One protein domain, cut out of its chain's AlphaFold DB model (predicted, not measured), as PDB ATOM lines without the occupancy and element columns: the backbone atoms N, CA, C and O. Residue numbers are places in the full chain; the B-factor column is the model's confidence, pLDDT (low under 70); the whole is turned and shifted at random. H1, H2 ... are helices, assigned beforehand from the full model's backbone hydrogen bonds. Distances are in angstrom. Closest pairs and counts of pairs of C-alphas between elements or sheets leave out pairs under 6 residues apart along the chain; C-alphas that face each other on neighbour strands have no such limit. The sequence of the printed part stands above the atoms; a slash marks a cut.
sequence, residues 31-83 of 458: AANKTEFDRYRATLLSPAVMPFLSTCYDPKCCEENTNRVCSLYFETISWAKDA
ATOM      1  N   ALA A  31      54.285   9.866 -37.665       45.66
ATOM      2  CA  ALA A  31      54.778   9.496 -36.349       45.66
ATOM      3  C   ALA A  31      53.942  10.153 -35.248       45.66
ATOM      4  O   ALA A  31      53.533   9.443 -34.337       45.66
ATOM      5  N   ALA A  32      53.605  11.443 -35.375       44.56
ATOM      6  CA  ALA A  32      52.717  12.151 -34.452       44.56
ATOM      7  C   ALA A  32      51.369  11.423 -34.312       44.56
ATOM      8  O   ALA A  32      51.088  10.871 -33.246       44.56
ATOM      9  N   ASN A  33      50.612  11.286 -35.410       54.44
ATOM     10  CA  ASN A  33      49.327  10.579 -35.410       54.44
ATOM     11  C   ASN A  33      49.454   9.120 -34.940       54.44
ATOM     12  O   ASN A  33      48.571   8.628 -34.244       54.44
ATOM     13  N   LYS A  34      50.553   8.420 -35.263       61.28
ATOM     14  CA  LYS A  34      50.800   7.061 -34.757       61.28
ATOM     15  C   LYS A  34      51.017   7.045 -33.241       61.28
ATOM     16  O   LYS A  34      50.450   6.189 -32.575       61.28
ATOM     17  N   THR A  35      51.809   7.966 -32.687       67.81
ATOM     18  CA  THR A  35      52.037   8.048 -31.233       67.81
ATOM     19  C   THR A  35      50.789   8.466 -30.468       67.81
ATOM     20  O   THR A  35      50.578   7.983 -29.358       67.81
ATOM     21  N   GLU A  36      49.930   9.298 -31.060       67.12
ATOM     22  CA  GLU A  36      48.633   9.628 -30.477       67.12
ATOM     23  C   GLU A  36      47.676   8.435 -30.552       67.12
ATOM     24  O   GLU A  36      47.125   8.038 -29.528       67.12
ATOM     25  N   PHE A  37      47.556   7.779 -31.714       69.19
ATOM     26  CA  PHE A  37      46.724   6.584 -31.860       69.19
ATOM     27  C   PHE A  37      47.177   5.451 -30.937       69.19
ATOM     28  O   PHE A  37      46.345   4.853 -30.266       69.19
ATOM     29  N   ASP A  38      48.472   5.139 -30.861       71.38
ATOM     30  CA  ASP A  38      48.959   4.054 -30.001       71.38
ATOM     31  C   ASP A  38      48.822   4.417 -28.499       71.38
ATOM     32  O   ASP A  38      48.600   3.523 -27.679       71.38
ATOM     33  N   ARG A  39      48.807   5.714 -28.132       73.25
ATOM     34  CA  ARG A  39      48.415   6.191 -26.788       73.25
ATOM     35  C   ARG A  39      46.909   6.035 -26.536       73.25
ATOM     36  O   ARG A  39      46.537   5.494 -25.499       73.25
ATOM     37  N   TYR A  40      46.045   6.431 -27.474       70.38
ATOM     38  CA  TYR A  40      44.595   6.217 -27.367       70.38
ATOM     39  C   TYR A  40      44.222   4.735 -27.380       70.38
ATOM     40  O   TYR A  40      43.312   4.334 -26.664       70.38
ATOM     41  N   ARG A  41      44.959   3.895 -28.112       74.06
ATOM     42  CA  ARG A  41      44.821   2.439 -28.073       74.06
ATOM     43  C   ARG A  41      45.127   1.908 -26.678       74.06
ATOM     44  O   ARG A  41      44.357   1.100 -26.180       74.06
ATOM     45  N   ALA A  42      46.179   2.392 -26.015       76.50
ATOM     46  CA  ALA A  42      46.448   2.046 -24.617       76.50
ATOM     47  C   ALA A  42      45.354   2.548 -23.648       76.50
ATOM     48  O   ALA A  42      45.125   1.924 -22.618       76.50
ATOM     49  N   THR A  43      44.644   3.635 -23.979       76.38
ATOM     50  CA  THR A  43      43.471   4.110 -23.221       76.38
ATOM     51  C   THR A  43      42.223   3.248 -23.463       76.38
ATOM     52  O   THR A  43      41.584   2.838 -22.503       76.38
ATOM     53  N   LEU A  44      41.895   2.916 -24.716       70.94
ATOM     54  CA  LEU A  44      40.758   2.055 -25.082       70.94
ATOM     55  C   LEU A  44      40.948   0.599 -24.639       70.94
ATOM     56  O   LEU A  44      39.977  -0.082 -24.330       70.94
ATOM     57  N   LEU A  45      42.194   0.122 -24.597       78.62
ATOM     58  CA  LEU A  45      42.559  -1.182 -24.040       78.62
ATOM     59  C   LEU A  45      42.737  -1.157 -22.513       78.62
ATOM     60  O   LEU A  45      43.080  -2.180 -21.926       78.62
ATOM     61  N   SER A  46      42.528  -0.015 -21.849       81.38
ATOM     62  CA  SER A  46      42.653   0.073 -20.396       81.38
ATOM     63  C   SER A  46      41.412  -0.503 -19.702       81.38
ATOM     64  O   SER A  46      40.305  -0.004 -19.937       81.38
ATOM     65  N   PRO A  47      41.568  -1.451 -18.757       73.44
ATOM     66  CA  PRO A  47      40.463  -1.904 -17.910       73.44
ATOM     67  C   PRO A  47      39.799  -0.777 -17.102       73.44
ATOM     68  O   PRO A  47      38.649  -0.911 -16.701       73.44
ATOM     69  N   ALA A  48      40.487   0.353 -16.894       74.44
ATOM     70  CA  ALA A  48      39.932   1.532 -16.224       74.44
ATOM     71  C   ALA A  48      38.909   2.313 -17.076       74.44
ATOM     72  O   ALA A  48      38.174   3.134 -16.535       74.44
ATOM     73  N   VAL A  49      38.868   2.084 -18.394       72.38
ATOM     74  CA  VAL A  49      37.882   2.682 -19.313       72.38
ATOM     75  C   VAL A  49      36.776   1.684 -19.654       72.38
ATOM     76  O   VAL A  49      35.625   2.076 -19.819       72.38
ATOM     77  N   MET A  50      37.113   0.394 -19.735       73.25
ATOM     78  CA  MET A  50      36.173  -0.688 -20.020       73.25
ATOM     79  C   MET A  50      36.468  -1.891 -19.103       73.25
ATOM     80  O   MET A  50      37.340  -2.700 -19.430       73.25
ATOM     81  N   PRO A  51      35.749  -2.038 -17.969       74.19
ATOM     82  CA  PRO A  51      36.035  -3.054 -16.949       74.19
ATOM     83  C   PRO A  51      36.069  -4.491 -17.473       74.19
ATOM     84  O   PRO A  51      36.917  -5.275 -17.044       74.19
ATOM     85  N   PHE A  52      35.226  -4.824 -18.458       76.12
ATOM     86  CA  PHE A  52      35.189  -6.147 -19.098       76.12
ATOM     87  C   PHE A  52      36.512  -6.546 -19.786       76.12
ATOM     88  O   PHE A  52      36.739  -7.721 -20.054       76.12
ATOM     89  N   LEU A  53      37.420  -5.602 -20.052       80.38
ATOM     90  CA  LEU A  53      38.739  -5.931 -20.590       80.38
ATOM     91  C   LEU A  53      39.646  -6.601 -19.560       80.38
ATOM     92  O   LEU A  53      40.560  -7.315 -19.955       80.38
ATOM     93  N   SER A  54      39.384  -6.436 -18.259       81.50
ATOM     94  CA  SER A  54      40.109  -7.179 -17.221       81.50
ATOM     95  C   SER A  54      39.930  -8.693 -17.378       81.50
ATOM     96  O   SER A  54      40.922  -9.416 -17.350       81.50
ATOM     97  N   THR A  55      38.710  -9.167 -17.654       82.25
ATOM     98  CA  THR A  55      38.460 -10.587 -17.939       82.25
ATOM     99  C   THR A  55      38.998 -11.000 -19.307       82.25
ATOM    100  O   THR A  55      39.539 -12.093 -19.415       82.25
ATOM    101  N   CYS A  56      38.989 -10.120 -20.319       82.56
ATOM    102  CA  CYS A  56      39.656 -10.386 -21.605       82.56
ATOM    103  C   CYS A  56      41.186 -10.562 -21.517       82.56
ATOM    104  O   CYS A  56      41.782 -11.072 -22.468       82.56
ATOM    105  N   TYR A  57      41.830 -10.113 -20.433       83.19
ATOM    106  CA  TYR A  57      43.275 -10.253 -20.219       83.19
ATOM    107  C   TYR A  57      43.665 -11.432 -19.314       83.19
ATOM    108  O   TYR A  57      44.856 -11.745 -19.242       83.19
ATOM    109  N   ASP A  58      42.712 -12.113 -18.665       83.75
ATOM    110  CA  ASP A  58      42.998 -13.323 -17.886       83.75
ATOM    111  C   ASP A  58      42.858 -14.584 -18.768       83.75
ATOM    112  O   ASP A  58      41.748 -14.921 -19.195       83.75
ATOM    113  N   PRO A  59      43.948 -15.333 -19.034       66.25
ATOM    114  CA  PRO A  59      43.912 -16.521 -19.887       66.25
ATOM    115  C   PRO A  59      43.164 -17.719 -19.272       66.25
ATOM    116  O   PRO A  59      43.078 -18.758 -19.924       66.25
ATOM    117  N   LYS A  60      42.654 -17.619 -18.034       73.88
ATOM    118  CA  LYS A  60      41.935 -18.691 -17.324       73.88
ATOM    119  C   LYS A  60      40.443 -18.421 -17.102       73.88
ATOM    120  O   LYS A  60      39.721 -19.365 -16.801       73.88
ATOM    121  N   CYS A  61      39.966 -17.179 -17.226       60.69
ATOM    122  CA  CYS A  61      38.592 -16.817 -16.834       60.69
ATOM    123  C   CYS A  61      37.546 -16.843 -17.962       60.69
ATOM    124  O   CYS A  61      36.352 -16.714 -17.685       60.69
ATOM    125  N   CYS A  62      37.950 -16.963 -19.226       70.19
ATOM    126  CA  CYS A  62      37.028 -16.777 -20.346       70.19
ATOM    127  C   CYS A  62      36.229 -18.037 -20.713       70.19
ATOM    128  O   CYS A  62      36.667 -18.865 -21.513       70.19
ATOM    129  N   GLU A  63      34.987 -18.083 -20.228       74.44
ATOM    130  CA  GLU A  63      33.878 -18.796 -20.873       74.44
ATOM    131  C   GLU A  63      33.839 -18.482 -22.390       74.44
ATOM    132  O   GLU A  63      34.199 -17.377 -22.813       74.44
ATOM    133  N   GLU A  64      33.422 -19.434 -23.234       73.44
ATOM    134  CA  GLU A  64      33.611 -19.340 -24.695       73.44
ATOM    135  C   GLU A  64      32.992 -18.068 -25.310       73.44
ATOM    136  O   GLU A  64      33.584 -17.425 -26.182       73.44
ATOM    137  N   ASN A  65      31.832 -17.651 -24.797       70.44
ATOM    138  CA  ASN A  65      31.145 -16.427 -25.210       70.44
ATOM    139  C   ASN A  65      31.975 -15.165 -24.922       70.44
ATOM    140  O   ASN A  65      32.057 -14.273 -25.768       70.44
ATOM    141  N   THR A  66      32.642 -15.108 -23.767       75.19
ATOM    142  CA  THR A  66      33.526 -13.998 -23.385       75.19
ATOM    143  C   THR A  66      34.718 -13.918 -24.336       75.19
ATOM    144  O   THR A  66      34.978 -12.852 -24.889       75.19
ATOM    145  N   ASN A  67      35.365 -15.051 -24.643       78.12
ATOM    146  CA  ASN A  67      36.452 -15.110 -25.633       78.12
ATOM    147  C   ASN A  67      36.023 -14.583 -27.018       78.12
ATOM    148  O   ASN A  67      36.775 -13.844 -27.658       78.12
ATOM    149  N   ARG A  68      34.804 -14.914 -27.472       74.69
ATOM    150  CA  ARG A  68      34.235 -14.409 -28.736       74.69
ATOM    151  C   ARG A  68      33.980 -12.893 -28.707       74.69
ATOM    152  O   ARG A  68      34.261 -12.218 -29.693       74.69
ATOM    153  N   VAL A  69      33.506 -12.331 -27.591       74.88
ATOM    154  CA  VAL A  69      33.327 -10.870 -27.442       74.88
ATOM    155  C   VAL A  69      34.678 -10.147 -27.398       74.88
ATOM    156  O   VAL A  69      34.855  -9.137 -28.079       74.88
ATOM    157  N   CYS A  70      35.656 -10.681 -26.663       82.19
ATOM    158  CA  CYS A  70      37.003 -10.118 -26.585       82.19
ATOM    159  C   CYS A  70      37.699 -10.098 -27.958       82.19
ATOM    160  O   CYS A  70      38.282  -9.080 -28.334       82.19
ATOM    161  N   SER A  71      37.620 -11.181 -28.743       79.94
ATOM    162  CA  SER A  71      38.260 -11.239 -30.065       79.94
ATOM    163  C   SER A  71      37.632 -10.266 -31.070       79.94
ATOM    164  O   SER A  71      38.367  -9.542 -31.743       79.94
ATOM    165  N   LEU A  72      36.298 -10.149 -31.096       77.12
ATOM    166  CA  LEU A  72      35.579  -9.140 -31.886       77.12
ATOM    167  C   LEU A  72      35.960  -7.706 -31.485       77.12
ATOM    168  O   LEU A  72      36.118  -6.845 -32.353       77.12
ATOM    169  N   TYR A  73      36.157  -7.438 -30.194       81.44
ATOM    170  CA  TYR A  73      36.616  -6.135 -29.706       81.44
ATOM    171  C   TYR A  73      38.056  -5.811 -30.157       81.44
ATOM    172  O   TYR A  73      38.343  -4.699 -30.605       81.44
ATOM    173  N   PHE A  74      38.967  -6.791 -30.133       82.38
ATOM    174  CA  PHE A  74      40.326  -6.605 -30.652       82.38
ATOM    175  C   PHE A  74      40.366  -6.446 -32.187       82.38
ATOM    176  O   PHE A  74      41.121  -5.602 -32.680       82.38
ATOM    177  N   GLU A  75      39.555  -7.195 -32.948       80.38
ATOM    178  CA  GLU A  75      39.461  -7.069 -34.416       80.38
ATOM    179  C   GLU A  75      38.878  -5.701 -34.817       80.38
ATOM    180  O   GLU A  75      39.408  -5.038 -35.712       80.38
ATOM    181  N   THR A  76      37.860  -5.211 -34.102       75.88
ATOM    182  CA  THR A  76      37.238  -3.903 -34.377       75.88
ATOM    183  C   THR A  76      38.128  -2.715 -33.999       75.88
ATOM    184  O   THR A  76      38.199  -1.758 -34.771       75.88
ATOM    185  N   ILE A  77      38.911  -2.787 -32.911       77.75
ATOM    186  CA  ILE A  77      39.986  -1.805 -32.646       77.75
ATOM    187  C   ILE A  77      41.061  -1.836 -33.740       77.75
ATOM    188  O   ILE A  77      41.583  -0.782 -34.113       77.75
ATOM    189  N   SER A  78      41.404  -3.016 -34.272       76.25
ATOM    190  CA  SER A  78      42.355  -3.108 -35.385       76.25
ATOM    191  C   SER A  78      41.804  -2.440 -36.646       76.25
ATOM    192  O   SER A  78      42.516  -1.672 -37.283       76.25
ATOM    193  N   TRP A  79      40.525  -2.649 -36.966       74.25
ATOM    194  CA  TRP A  79      39.870  -1.989 -38.098       74.25
ATOM    195  C   TRP A  79      39.779  -0.463 -37.923       74.25
ATOM    196  O   TRP A  79      40.058   0.288 -38.857       74.25
ATOM    197  N   ALA A  80      39.485   0.017 -36.709       71.25
ATOM    198  CA  ALA A  80      39.469   1.447 -36.394       71.25
ATOM    199  C   ALA A  80      40.848   2.123 -36.561       71.25
ATOM    200  O   ALA A  80      40.909   3.312 -36.887       71.25
ATOM    201  N   LYS A  81      41.951   1.373 -36.391       73.56
ATOM    202  CA  LYS A  81      43.317   1.848 -36.673       73.56
ATOM    203  C   LYS A  81      43.528   2.138 -38.156       73.56
ATOM    204  O   LYS A  81      44.052   3.194 -38.501       73.56
ATOM    205  N   ASP A  82      43.094   1.226 -39.019       71.12
ATOM    206  CA  ASP A  82      43.248   1.361 -40.472       71.12
ATOM    207  C   ASP A  82      42.296   2.423 -41.064       71.12
ATOM    208  O   ASP A  82      42.537   2.952 -42.150       71.12
ATOM    209  N   ALA A  83      41.239   2.779 -40.325       70.00
ATOM    210  CA  ALA A  83      40.213   3.743 -40.714       70.00
ATOM    211  C   ALA A  83      40.540   5.229 -40.429       70.00
ATOM    212  O   ALA A  83      39.790   6.089 -40.893       70.00
TER     213      ALA A  83
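Overview. This is residues 31 to 83 of the 458 residues of the protein "Hypothetical protein" of Hermetia illucens (UniProt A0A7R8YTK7). The model is a long, narrow U: the longest helix, H3, makes one side, and H1 followed by the short helix H2 makes the other, with the chain folding back through residues 57 to 63. H1 runs opposite ways to H3 at a shallow tilt and comes near its end without clearly touching it, while H2 packs on H3 near its start. The printed part has 53 residues with three named helices, in the order H1, H2, H3, and no named strand; the class is all helix. It is only just loose, close to compact, with a radius of gyration of the C-alphas of 12.4 A, and elongated, spanning 38 by 21 by 15 A.

Arrangement. Begin with H3, residues 64 to 82. Its residues 66 to 70 alone touch H2, residues 53 to 56; look at the closest C-alphas, those of Cys 56 and Cys 70, 5.6 A apart. Toward the other end of H3, H1, residues 31 to 44, is close but not clearly touching: the closest C-alphas, those of Phe 37 and Lys 81, are 7.6 A apart. H1 and H3 run opposite ways at a shallow tilt of 21 degrees. H1 and H2 are apart. In H1 and H3 every O i to N i+4 pair is within hydrogen-bond range; H2 is too short for such a pair, and its one O i to N i+3 pair is within range.

Along the chain. Find C-alpha 64 at (33.611, -19.340, -24.695); from there H3 runs 27.8 A to C-alpha 82 at (43.248, 1.361, -40.472). H1 begins at C-alpha 31, at (54.778, 9.496, -36.349), and covers 19.5 A to C-alpha 44. H2 covers 4.7 A from C-alpha 53 to C-alpha 56.

Size, cuts and confidence. The two C-alphas farthest apart, those of Ala 32 and Glu 63, are 38.7 A apart. The printed part has no cut, and the links H1 to H2 and H2 to H3 are short. The mean pLDDT of the printed part is 73.3; look for values under 70 at residues 31 to 37, 59 and 61.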